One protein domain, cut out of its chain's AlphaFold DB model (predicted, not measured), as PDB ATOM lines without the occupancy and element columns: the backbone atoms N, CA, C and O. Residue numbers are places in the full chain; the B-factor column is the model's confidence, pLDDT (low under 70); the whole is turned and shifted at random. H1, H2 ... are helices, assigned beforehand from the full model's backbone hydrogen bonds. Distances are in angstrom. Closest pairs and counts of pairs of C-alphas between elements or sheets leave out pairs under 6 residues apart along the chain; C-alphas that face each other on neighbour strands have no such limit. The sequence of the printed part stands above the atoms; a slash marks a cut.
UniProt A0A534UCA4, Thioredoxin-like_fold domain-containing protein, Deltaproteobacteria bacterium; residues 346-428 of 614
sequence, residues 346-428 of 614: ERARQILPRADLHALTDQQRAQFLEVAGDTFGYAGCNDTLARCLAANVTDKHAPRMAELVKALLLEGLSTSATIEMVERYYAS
ATOM      1  N   GLU A 346      20.633  -2.298  42.267       90.38
ATOM      2  CA  GLU A 346      21.910  -2.146  41.572       90.38
ATOM      3  C   GLU A 346      22.295  -3.442  40.848       90.38
ATOM      4  O   GLU A 346      22.636  -3.421  39.664       90.38
ATOM      5  N   ARG A 347      22.158  -4.593  41.521       90.75
ATOM      6  CA  ARG A 347      22.484  -5.889  40.923       90.75
ATOM      7  C   ARG A 347      21.502  -6.270  39.817       90.75
ATOM      8  O   ARG A 347      21.924  -6.817  38.802       90.75
ATOM      9  N   ALA A 348      20.222  -5.933  39.966       89.25
ATOM     10  CA  ALA A 348      19.217  -6.119  38.923       89.25
ATOM     11  C   ALA A 348      19.533  -5.285  37.666       89.25
ATOM     12  O   ALA A 348      19.540  -5.825  36.559       89.25
ATOM     13  N   ARG A 349      19.887  -4.002  37.841       89.38
ATOM     14  CA  ARG A 349      20.308  -3.085  36.764       89.38
ATOM     15  C   ARG A 349      21.597  -3.542  36.068       89.38
ATOM     16  O   ARG A 349      21.710  -3.383  34.859       89.38
ATOM     17  N   GLN A 350      22.546  -4.140  36.796       90.06
ATOM     18  CA  GLN A 350      23.754  -4.744  36.207       90.06
ATOM     19  C   GLN A 350      23.438  -5.961  35.316       90.06
ATOM     20  O   GLN A 350      24.140  -6.189  34.335       90.06
ATOM     21  N   ILE A 351      22.412  -6.752  35.656       89.62
ATOM     22  CA  ILE A 351      22.050  -7.975  34.919       89.62
ATOM     23  C   ILE A 351      21.169  -7.648  33.704       89.62
ATOM     24  O   ILE A 351      21.470  -8.105  32.602       89.62
ATOM     25  N   LEU A 352      20.111  -6.844  33.879       91.88
ATOM     26  CA  LEU A 352      19.153  -6.469  32.826       91.88
ATOM     27  C   LEU A 352      19.100  -4.941  32.620       91.88
ATOM     28  O   LEU A 352      18.085  -4.311  32.922       91.88
ATOM     29  N   PRO A 353      20.155  -4.311  32.067       90.75
ATOM     30  CA  PRO A 353      20.258  -2.850  31.964       90.75
ATOM     31  C   PRO A 353      19.222  -2.193  31.033       90.75
ATOM     32  O   PRO A 353      19.116  -0.969  31.017       90.75
ATOM     33  N   ARG A 354      18.464  -2.976  30.248       91.75
ATOM     34  CA  ARG A 354      17.388  -2.490  29.362       91.75
ATOM     35  C   ARG A 354      15.977  -2.620  29.962       91.75
ATOM     36  O   ARG A 354      15.012  -2.317  29.266       91.75
ATOM     37  N   ALA A 355      15.843  -3.074  31.212       92.25
ATOM     38  CA  ALA A 355      14.572  -3.142  31.936       92.25
ATOM     39  C   ALA A 355      14.544  -2.122  33.083       92.25
ATOM     40  O   ALA A 355      15.476  -2.067  33.887       92.25
ATOM     41  N   ASP A 356      13.466  -1.343  33.203       92.38
ATOM     42  CA  ASP A 356      13.246  -0.543  34.407       92.38
ATOM     43  C   ASP A 356      12.671  -1.441  35.507       92.38
ATOM     44  O   ASP A 356      11.495  -1.786  35.480       92.38
ATOM     45  N   LEU A 357      13.502  -1.817  36.479       93.25
ATOM     46  CA  LEU A 357      13.125  -2.652  37.629       93.25
ATOM     47  C   LEU A 357      12.924  -1.833  38.919       93.25
ATOM     48  O   LEU A 357      12.941  -2.385  40.024       93.25
ATOM     49  N   HIS A 358      12.732  -0.517  38.782       90.50
ATOM     50  CA  HIS A 358      12.308   0.358  39.870       90.50
ATOM     51  C   HIS A 358      10.882   0.012  40.344       90.50
ATOM     52  O   HIS A 358      10.081  -0.573  39.611       90.50
ATOM     53  N   ALA A 359      10.567   0.376  41.591       93.75
ATOM     54  CA  ALA A 359       9.327   0.062  42.319       93.75
ATOM     55  C   ALA A 359       9.022  -1.434  42.565       93.75
ATOM     56  O   ALA A 359       8.126  -1.733  43.353       93.75
ATOM     57  N   LEU A 360       9.772  -2.375  41.981       95.62
ATOM     58  CA  LEU A 360       9.755  -3.780  42.400       95.62
ATOM     59  C   LEU A 360      10.525  -3.954  43.719       95.62
ATOM     60  O   LEU A 360      11.633  -3.440  43.869       95.62
ATOM     61  N   THR A 361       9.971  -4.726  44.654       96.19
ATOM     62  CA  THR A 361      10.711  -5.206  45.838       96.19
ATOM     63  C   THR A 361      11.841  -6.157  45.440       96.19
ATOM     64  O   THR A 361      11.812  -6.744  44.360       96.19
ATOM     65  N   ASP A 362      12.817  -6.387  46.323       95.25
ATOM     66  CA  ASP A 362      13.928  -7.311  46.045       95.25
ATOM     67  C   ASP A 362      13.444  -8.743  45.725       95.25
ATOM     68  O   ASP A 362      14.012  -9.417  44.863       95.25
ATOM     69  N   GLN A 363      12.341  -9.190  46.340       93.50
ATOM     70  CA  GLN A 363      11.690 -10.461  46.000       93.50
ATOM     71  C   GLN A 363      11.100 -10.436  44.580       93.50
ATOM     72  O   GLN A 363      11.365 -11.342  43.790       93.50
ATOM     73  N   GLN A 364      10.352  -9.388  44.220       96.38
ATOM     74  CA  GLN A 364       9.797  -9.244  42.868       96.38
ATOM     75  C   GLN A 364      10.890  -9.056  41.806       96.38
ATOM     76  O   GLN A 364      10.713  -9.490  40.672       96.38
ATOM     77  N   ARG A 365      12.042  -8.464  42.149       96.81
ATOM     78  CA  ARG A 365      13.211  -8.382  41.260       96.81
ATOM     79  C   ARG A 365      13.846  -9.750  41.006       96.81
ATOM     80  O   ARG A 365      14.247 -10.021  39.876       96.81
ATOM     81  N   ALA A 366      13.889 -10.631  42.009       94.12
ATOM     82  CA  ALA A 366      14.310 -12.019  41.817       94.12
ATOM     83  C   ALA A 366      13.311 -12.794  40.930       94.12
ATOM     84  O   ALA A 366      13.718 -13.409  39.946       94.12
ATOM     85  N   GLN A 367      12.004 -12.671  41.203       96.19
ATOM     86  CA  GLN A 367      10.937 -13.242  40.363       96.19
ATOM     87  C   GLN A 367      10.981 -12.703  38.925       96.19
ATOM     88  O   GLN A 367      10.749 -13.450  37.978       96.19
ATOM     89  N   PHE A 368      11.324 -11.426  38.728       97.00
ATOM     90  CA  PHE A 368      11.491 -10.850  37.395       97.00
ATOM     91  C   PHE A 368      12.600 -11.557  36.606       97.00
ATOM     92  O   PHE A 368      12.389 -11.875  35.437       97.00
ATOM     93  N   LEU A 369      13.766 -11.825  37.215       94.88
ATOM     94  CA  LEU A 369      14.837 -12.565  36.532       94.88
ATOM     95  C   LEU A 369      14.404 -13.985  36.154       94.88
ATOM     96  O   LEU A 369      14.755 -14.444  35.072       94.88
ATOM     97  N   GLU A 370      13.639 -14.654  37.017       94.88
ATOM     98  CA  GLU A 370      13.084 -15.988  36.766       94.88
ATOM     99  C   GLU A 370      12.110 -15.961  35.568       94.88
ATOM    100  O   GLU A 370      12.332 -16.656  34.576       94.88
ATOM    101  N   VAL A 371      11.110 -15.062  35.576       96.12
ATOM    102  CA  VAL A 371      10.178 -14.870  34.442       96.12
ATOM    103  C   VAL A 371      10.928 -14.517  33.152       96.12
ATOM    104  O   VAL A 371      10.624 -15.060  32.088       96.12
ATOM    105  N   ALA A 372      11.901 -13.606  33.216       94.81
ATOM    106  CA  ALA A 372      12.665 -13.177  32.049       94.81
ATOM    107  C   ALA A 372      13.631 -14.266  31.541       94.81
ATOM    108  O   ALA A 372      13.948 -14.292  30.351       94.81
ATOM    109  N   GLY A 373      14.090 -15.160  32.420       94.06
ATOM    110  CA  GLY A 373      14.897 -16.326  32.078       94.06
ATOM    111  C   GLY A 373      14.116 -17.361  31.271       94.06
ATOM    112  O   GLY A 373      14.634 -17.838  30.266       94.06
ATOM    113  N   ASP A 374      12.869 -17.641  31.658       92.62
ATOM    114  CA  ASP A 374      12.058 -18.707  31.049       92.62
ATOM    115  C   ASP A 374      11.166 -18.242  29.881       92.62
ATOM    116  O   ASP A 374      10.833 -19.038  29.000       92.62
ATOM    117  N   THR A 375      10.782 -16.959  29.820       91.25
ATOM    118  CA  THR A 375       9.882 -16.451  28.763       91.25
ATOM    119  C   THR A 375      10.652 -16.028  27.504       91.25
ATOM    120  O   THR A 375      11.626 -15.283  27.586       91.25
ATOM    121  N   PHE A 376      10.193 -16.431  26.314       87.94
ATOM    122  CA  PHE A 376      10.793 -16.061  25.017       87.94
ATOM    123  C   PHE A 376      10.263 -14.735  24.446       87.94
ATOM    124  O   PHE A 376       9.092 -14.398  24.623       87.94
ATOM    125  N   GLY A 377      11.100 -14.000  23.703       80.69
ATOM    126  CA  GLY A 377      10.734 -12.704  23.114       80.69
ATOM    127  C   GLY A 377       9.671 -12.794  22.004       80.69
ATOM    128  O   GLY A 377       9.887 -13.395  20.950       80.69
ATOM    129  N   TYR A 378       8.522 -12.136  22.196       79.25
ATOM    130  CA  TYR A 378       7.350 -12.275  21.314       79.25
ATOM    131  C   TYR A 378       7.540 -11.759  19.873       79.25
ATOM    132  O   TYR A 378       6.816 -12.181  18.970       79.25
ATOM    133  N   ALA A 379       8.507 -10.865  19.643       71.81
ATOM    134  CA  ALA A 379       8.801 -10.274  18.335       71.81
ATOM    135  C   ALA A 379       9.489 -11.240  17.346       71.81
ATOM    136  O   ALA A 379       9.634 -10.935  16.162       71.81
ATOM    137  N   GLY A 380       9.895 -12.428  17.810       63.84
ATOM    138  CA  GLY A 380      10.683 -13.385  17.031       63.84
ATOM    139  C   GLY A 380      12.172 -13.403  17.387       63.84
ATOM    140  O   GLY A 380      12.944 -14.068  16.693       63.84
ATOM    141  N   CYS A 381      12.568 -12.732  18.477       71.50
ATOM    142  CA  CYS A 381      13.805 -13.041  19.196       71.50
ATOM    143  C   CYS A 381      13.734 -14.534  19.589       71.50
ATOM    144  O   CYS A 381      12.875 -14.928  20.371       71.50
ATOM    145  N   ASN A 382      14.595 -15.392  19.023       77.88
ATOM    146  CA  ASN A 382      14.637 -16.831  19.370       77.88
ATOM    147  C   ASN A 382      15.334 -17.095  20.724       77.88
ATOM    148  O   ASN A 382      15.598 -18.244  21.071       77.88
ATOM    149  N   ASP A 383      15.658 -16.028  21.452       88.44
ATOM    150  CA  ASP A 383      16.284 -16.031  22.765       88.44
ATOM    151  C   ASP A 383      15.259 -15.649  23.853       88.44
ATOM    152  O   ASP A 383      14.132 -15.222  23.578       88.44
ATOM    153  N   THR A 384      15.655 -15.831  25.109       91.94
ATOM    154  CA  THR A 384      14.838 -15.510  26.285       91.94
ATOM    155  C   THR A 384      14.794 -14.001  26.527       91.94
ATOM    156  O   THR A 384      15.712 -13.271  26.144       91.94
ATOM    157  N   LEU A 385      13.742 -13.511  27.183       92.88
ATOM    158  CA  LEU A 385      13.524 -12.088  27.446       92.88
ATOM    159  C   LEU A 385      14.723 -11.455  28.171       92.88
ATOM    160  O   LEU A 385      15.184 -10.393  27.766       92.88
ATOM    161  N   ALA A 386      15.299 -12.138  29.163       92.44
ATOM    162  CA  ALA A 386      16.513 -11.717  29.864       92.44
ATOM    163  C   ALA A 386      17.694 -11.476  28.905       92.44
ATOM    164  O   ALA A 386      18.460 -10.531  29.077       92.44
ATOM    165  N   ARG A 387      17.822 -12.294  27.855       90.50
ATOM    166  CA  ARG A 387      18.867 -12.143  26.841       90.50
ATOM    167  C   ARG A 387      18.534 -11.059  25.813       90.50
ATOM    168  O   ARG A 387      19.428 -10.290  25.475       90.50
ATOM    169  N   CYS A 388      17.280 -10.921  25.377       90.25
ATOM    170  CA  CYS A 388      16.866  -9.806  24.511       90.25
ATOM    171  C   CYS A 388      16.922  -8.438  25.263       90.25
ATOM    172  O   CYS A 388      17.036  -7.380  24.642       90.25
ATOM    173  N   LEU A 389      16.931  -8.448  26.607       91.12
ATOM    174  CA  LEU A 389      17.166  -7.302  27.509       91.12
ATOM    175  C   LEU A 389      18.647  -7.029  27.849       91.12
ATOM    176  O   LEU A 389      18.940  -6.043  28.532       91.12
ATOM    177  N   ALA A 390      19.593  -7.857  27.399       87.00
ATOM    178  CA  ALA A 390      21.016  -7.612  27.624       87.00
ATOM    179  C   ALA A 390      21.514  -6.396  26.814       87.00
ATOM    180  O   ALA A 390      20.999  -6.102  25.736       87.00
ATOM    181  N   ALA A 391      22.548  -5.704  27.311       73.19
ATOM    182  CA  ALA A 391      23.017  -4.418  26.771       73.19
ATOM    183  C   ALA A 391      23.317  -4.409  25.257       73.19
ATOM    184  O   ALA A 391      23.102  -3.397  24.596       73.19
ATOM    185  N   ASN A 392      23.782  -5.535  24.708       77.44
ATOM    186  CA  ASN A 392      24.244  -5.648  23.321       77.44
ATOM    187  C   ASN A 392      23.141  -6.060  22.325       77.44
ATOM    188  O   ASN A 392      23.456  -6.436  21.197       77.44
ATOM    189  N   VAL A 393      21.864  -6.037  22.725       79.00
ATOM    190  CA  VAL A 393      20.727  -6.415  21.869       79.00
ATOM    191  C   VAL A 393      19.844  -5.199  21.585       79.00
ATOM    192  O   VAL A 393      19.469  -4.461  22.492       79.00
ATOM    193  N   THR A 394      19.493  -4.992  20.315       78.88
ATOM    194  CA  THR A 394      18.711  -3.837  19.835       78.88
ATOM    195  C   THR A 394      17.193  -4.054  19.846       78.88
ATOM    196  O   THR A 394      16.467  -3.169  19.408       78.88
ATOM    197  N   ASP A 395      16.717  -5.190  20.369       82.94
ATOM    198  CA  ASP A 395      15.299  -5.583  20.409       82.94
ATOM    199  C   ASP A 395      14.436  -4.481  21.053       82.94
ATOM    200  O   ASP A 395      14.642  -4.144  22.227       82.94
ATOM    201  N   LYS A 396      13.502  -3.882  20.303       84.31
ATOM    202  CA  LYS A 396      12.662  -2.769  20.796       84.31
ATOM    203  C   LYS A 396      11.424  -3.232  21.565       84.31
ATOM    204  O   LYS A 396      10.809  -2.442  22.284       84.31
ATOM    205  N   HIS A 397      11.070  -4.504  21.442       88.06
ATOM    206  CA  HIS A 397       9.908  -5.124  22.069       88.06
ATOM    207  C   HIS A 397      10.228  -5.705  23.446       88.06
ATOM    208  O   HIS A 397       9.366  -5.694  24.318       88.06
ATOM    209  N   ALA A 398      11.463  -6.139  23.693       90.81
ATOM    210  CA  ALA A 398      11.899  -6.708  24.965       90.81
ATOM    211  C   ALA A 398      11.746  -5.733  26.158       90.81
ATOM    212  O   ALA A 398      11.143  -6.139  27.153       90.81
ATOM    213  N   PRO A 399      12.144  -4.441  26.092       91.69
ATOM    214  CA  PRO A 399      11.845  -3.476  27.160       91.69
ATOM    215  C   PRO A 399      10.338  -3.276  27.379       91.69
ATOM    216  O   PRO A 399       9.874  -3.117  28.503       91.69
ATOM    217  N   ARG A 400       9.537  -3.348  26.310       91.56
ATOM    218  CA  ARG A 400       8.075  -3.263  26.403       91.56
ATOM    219  C   ARG A 400       7.462  -4.515  27.043       91.56
ATOM    220  O   ARG A 400       6.512  -4.406  27.811       91.56
ATOM    221  N   MET A 401       8.029  -5.689  26.774       93.19
ATOM    222  CA  MET A 401       7.678  -6.950  27.425       93.19
ATOM    223  C   MET A 401       8.046  -6.937  28.917       93.19
ATOM    224  O   MET A 401       7.275  -7.431  29.738       93.19
ATOM    225  N   ALA A 402       9.182  -6.325  29.270       94.69
ATOM    226  CA  ALA A 402       9.604  -6.126  30.653       94.69
ATOM    227  C   ALA A 402       8.577  -5.316  31.454       94.69
ATOM    228  O   ALA A 402       8.176  -5.753  32.529       94.69
ATOM    229  N   GLU A 403       8.070  -4.202  30.915       95.12
ATOM    230  CA  GLU A 403       7.032  -3.417  31.600       95.12
ATOM    231  C   GLU A 403       5.738  -4.212  31.837       95.12
ATOM    232  O   GLU A 403       5.117  -4.056  32.889       95.12
ATOM    233  N   LEU A 404       5.355  -5.127  30.933       96.19
ATOM    234  CA  LEU A 404       4.219  -6.028  31.169       96.19
ATOM    235  C   LEU A 404       4.500  -7.028  32.303       96.19
ATOM    236  O   LEU A 404       3.654  -7.201  33.180       96.19
ATOM    237  N   VAL A 405       5.677  -7.666  32.313       96.94
ATOM    238  CA  VAL A 405       6.090  -8.596  33.384       96.94
ATOM    239  C   VAL A 405       6.113  -7.882  34.738       96.94
ATOM    240  O   VAL A 405       5.525  -8.365  35.703       96.94
ATOM    241  N   LYS A 406       6.724  -6.696  34.803       97.06
ATOM    242  CA  LYS A 406       6.779  -5.838  35.993       97.06
ATOM    243  C   LYS A 406       5.393  -5.428  36.478       97.06
ATOM    244  O   LYS A 406       5.118  -5.562  37.666       97.06
ATOM    245  N   ALA A 407       4.503  -4.995  35.585       96.88
ATOM    246  CA  ALA A 407       3.131  -4.656  35.951       96.88
ATOM    247  C   ALA A 407       2.379  -5.863  36.543       96.88
ATOM    248  O   ALA A 407       1.685  -5.720  37.543       96.88
ATOM    249  N   LEU A 408       2.557  -7.067  35.988       97.31
ATOM    250  CA  LEU A 408       1.940  -8.291  36.516       97.31
ATOM    251  C   LEU A 408       2.533  -8.732  37.870       97.31
ATOM    252  O   LEU A 408       1.787  -9.176  38.742       97.31
ATOM    253  N   LEU A 409       3.837  -8.550  38.095       97.12
ATOM    254  CA  LEU A 409       4.457  -8.788  39.406       97.12
ATOM    255  C   LEU A 409       4.013  -7.749  40.454       97.12
ATOM    256  O   LEU A 409       3.862  -8.096  41.626       97.12
ATOM    257  N   LEU A 410       3.747  -6.499  40.052       96.81
ATOM    258  CA  LEU A 410       3.157  -5.459  40.911       96.81
ATOM    259  C   LEU A 410       1.684  -5.742  41.261       96.81
ATOM    260  O   LEU A 410       1.256  -5.418  42.365       96.81
ATOM    261  N   GLU A 411       0.940  -6.421  40.383       95.75
ATOM    262  CA  GLU A 411      -0.384  -6.993  40.694       95.75
ATOM    263  C   GLU A 411      -0.320  -8.205  41.650       95.75
ATOM    264  O   GLU A 411      -1.360  -8.744  42.030       95.75
ATOM    265  N   GLY A 412       0.878  -8.649  42.047       96.00
ATOM    266  CA  GLY A 412       1.076  -9.757  42.983       96.00
ATOM    267  C   GLY A 412       0.943 -11.153  42.364       96.00
ATOM    268  O   GLY A 412       0.737 -12.121  43.099       96.00
ATOM    269  N   LEU A 413       1.050 -11.291  41.036       96.81
ATOM    270  CA  LEU A 413       1.119 -12.611  40.405       96.81
ATOM    271  C   LEU A 413       2.437 -13.313  40.774       96.81
ATOM    272  O   LEU A 413       3.490 -12.689  40.874       96.81
ATOM    273  N   SER A 414       2.392 -14.638  40.925       96.88
ATOM    274  CA  SER A 414       3.603 -15.459  41.037       96.88
ATOM    275  C   SER A 414       4.359 -15.528  39.705       96.88
ATOM    276  O   SER A 414       3.791 -15.234  38.648       96.88
ATOM    277  N   THR A 415       5.611 -15.994  39.729       96.44
ATOM    278  CA  THR A 415       6.418 -16.254  38.525       96.44
ATOM    279  C   THR A 415       5.635 -17.060  37.486       96.44
ATOM    280  O   THR A 415       5.416 -16.591  36.371       96.44
ATOM    281  N   SER A 416       5.124 -18.238  37.861       96.06
ATOM    282  CA  SER A 416       4.418 -19.139  36.939       96.06
ATOM    283  C   SER A 416       3.126 -18.529  36.385       96.06
ATOM    284  O   SER A 416       2.835 -18.685  35.202       96.06
ATOM    285  N   ALA A 417       2.369 -17.797  37.212       96.88
ATOM    286  CA  ALA A 417       1.163 -17.099  36.766       96.88
ATOM    287  C   ALA A 417       1.492 -15.932  35.820       96.88
ATOM    288  O   ALA A 417       0.735 -15.663  34.889       96.88
ATOM    289  N   THR A 418       2.629 -15.265  36.028       97.56
ATOM    290  CA  THR A 418       3.120 -14.188  35.161       97.56
ATOM    291  C   THR A 418       3.570 -14.736  33.807       97.56
ATOM    292  O   THR A 418       3.127 -14.214  32.786       97.56
ATOM    293  N   ILE A 419       4.356 -15.822  33.782       95.81
ATOM    294  CA  ILE A 419       4.745 -16.525  32.545       95.81
ATOM    295  C   ILE A 419       3.488 -16.932  31.763       95.81
ATOM    296  O   ILE A 419       3.325 -16.526  30.613       95.81
ATOM    297  N   GLU A 420       2.549 -17.648  32.399       95.75
ATOM    298  CA  GLU A 420       1.330 -18.110  31.723       95.75
ATOM    299  C   GLU A 420       0.487 -16.938  31.190       95.75
ATOM    300  O   GLU A 420      -0.023 -16.992  30.070       95.75
ATOM    301  N   MET A 421       0.356 -15.851  31.957       96.19
ATOM    302  CA  MET A 421      -0.382 -14.656  31.538       96.19
ATOM    303  C   MET A 421       0.261 -13.981  30.319       96.19
ATOM    304  O   MET A 421      -0.450 -13.596  29.386       96.19
ATOM    305  N   VAL A 422       1.589 -13.858  30.308       95.62
ATOM    306  CA  VAL A 422       2.367 -13.235  29.230       95.62
ATOM    307  C   VAL A 422       2.331 -14.087  27.958       95.62
ATOM    308  O   VAL A 422       2.017 -13.564  26.884       95.62
ATOM    309  N   GLU A 423       2.549 -15.401  28.064       92.38
ATOM    310  CA  GLU A 423       2.410 -16.328  26.936       92.38
ATOM    311  C   GLU A 423       0.989 -16.298  26.359       92.38
ATOM    312  O   GLU A 423       0.804 -16.114  25.152       92.38
ATOM    313  N   ARG A 424      -0.034 -16.417  27.217       94.19
ATOM    314  CA  ARG A 424      -1.453 -16.387  26.827       94.19
ATOM    315  C   ARG A 424      -1.823 -15.062  26.156       94.19
ATOM    316  O   ARG A 424      -2.582 -15.067  25.181       94.19
ATOM    317  N   TYR A 425      -1.269 -13.945  26.633       95.44
ATOM    318  CA  TYR A 425      -1.465 -12.620  26.051       95.44
ATOM    319  C   TYR A 425      -0.865 -12.511  24.646       95.44
ATOM    320  O   TYR A 425      -1.605 -12.218  23.704       95.44
ATOM    321  N   TYR A 426       0.421 -12.804  24.446       92.56
ATOM    322  CA  TYR A 426       1.021 -12.702  23.108       92.56
ATOM    323  C   TYR A 426       0.458 -13.756  22.141       92.56
ATOM    324  O   TYR A 426       0.170 -13.448  20.981       92.56
ATOM    325  N   ALA A 427       0.128 -14.955  22.632       91.12
ATOM    326  CA  ALA A 427      -0.591 -15.967  21.863       91.12
ATOM    327  C   ALA A 427      -2.035 -15.562  21.488       91.12
ATOM    328  O   ALA A 427      -2.642 -16.230  20.645       91.12
ATOM    329  N   SER A 428      -2.612 -14.497  22.064       93.38
ATOM    330  CA  SER A 428      -3.940 -13.986  21.676       93.38
ATOM    331  C   SER A 428      -3.936 -13.244  20.330       93.38
ATOM    332  O   SER A 428      -4.971 -13.182  19.668       93.38
TER     333      SER A 428
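AT A GLANCE: This is residues 346 to 428 of the 614 residues of the protein "Thioredoxin-like_fold domain-containing protein" of Deltaproteobacteria bacterium (UniProt A0A534UCA4). Three longer helices, H2, H4 and H5, make the core; their centres form a triangle, and each touches the other two at a steep tilt. The one-turn helix H3 packs on residues 369 to 374 of H2 and 398 to 402 of H4, while the short H1 lies outside the triangle, alongside H2 and running the same way, with only a loose approach to it. The printed part has 83 residues with five named helices, H1 to H5 in order along the chain, and no named strand; the class is all helix. The whole is compact, with a radius of gyration of the C-alphas of 11.5 A, and only just flat, spanning 30 by 29 by 16 A.

IN THESE COORDINATES: H1 holds residues 346 to 351, 8.8 A from first to last C-alpha, and begins at C-alpha 346 (21.910, -2.146, 41.572). H2 is residues 362 to 374, 18.9 A long, starting at C-alpha 362 (13.928, -7.311, 46.045). H3 is residues 385 to 388, 5.0 A. H4 is residues 398 to 410, 18.2 A. H5 is residues 415 to 426, 16.7 A, and ends at C-alpha 426 (1.021, -12.702, 23.108).

HOW THE PARTS SIT: H2 and H4 are the hub, touching three helices each. They touch each other at a steep tilt of 47 degrees, opposite ways, with the C-alphas of Gln 364 and Leu 409 closest at 6.4 A. H5, with residues 415 to 419 alone, touches H2 at a steep tilt of 50 degrees, the same way; the closest C-alphas are those of Val 371 and Thr 415, 5.7 A apart. H4, with residues 404 to 409 alone, touches H5 at a steep tilt of 49 degrees, opposite ways; the C-alphas of Leu 408 and Thr 418 are closest at 6.2 A. H3 touches H2, closest at the C-alphas of Ala 372 and Ala 386, 4.7 A apart. H3 also touches H4, closest at the C-alphas of Cys 388 and Ala 398, 5.9 A apart. H1 and H2 are close but not clearly touching, the same way at a shallow tilt of 2 degrees, with the C-alphas of Ala 348 and Arg 365 closest at 6.8 A. H1 is apart from H4 and H5, and only just apart from H3, at 8.4 A; H3 and H5 are apart. In H1, H2, H4 and H5 every O i to N i+4 pair is within hydrogen-bond range; H3, with 4 residues, is too short for such a pair.

THE WHOLE: The two C-alphas farthest apart are those of Glu 346 and Ser 428, 34.7 A. The printed part has no cut and no long link; the link from H4 to H5 is tight, and the other three are short. The mean pLDDT of the printed part is 91.2, and one residue, Gly 380, is under 70.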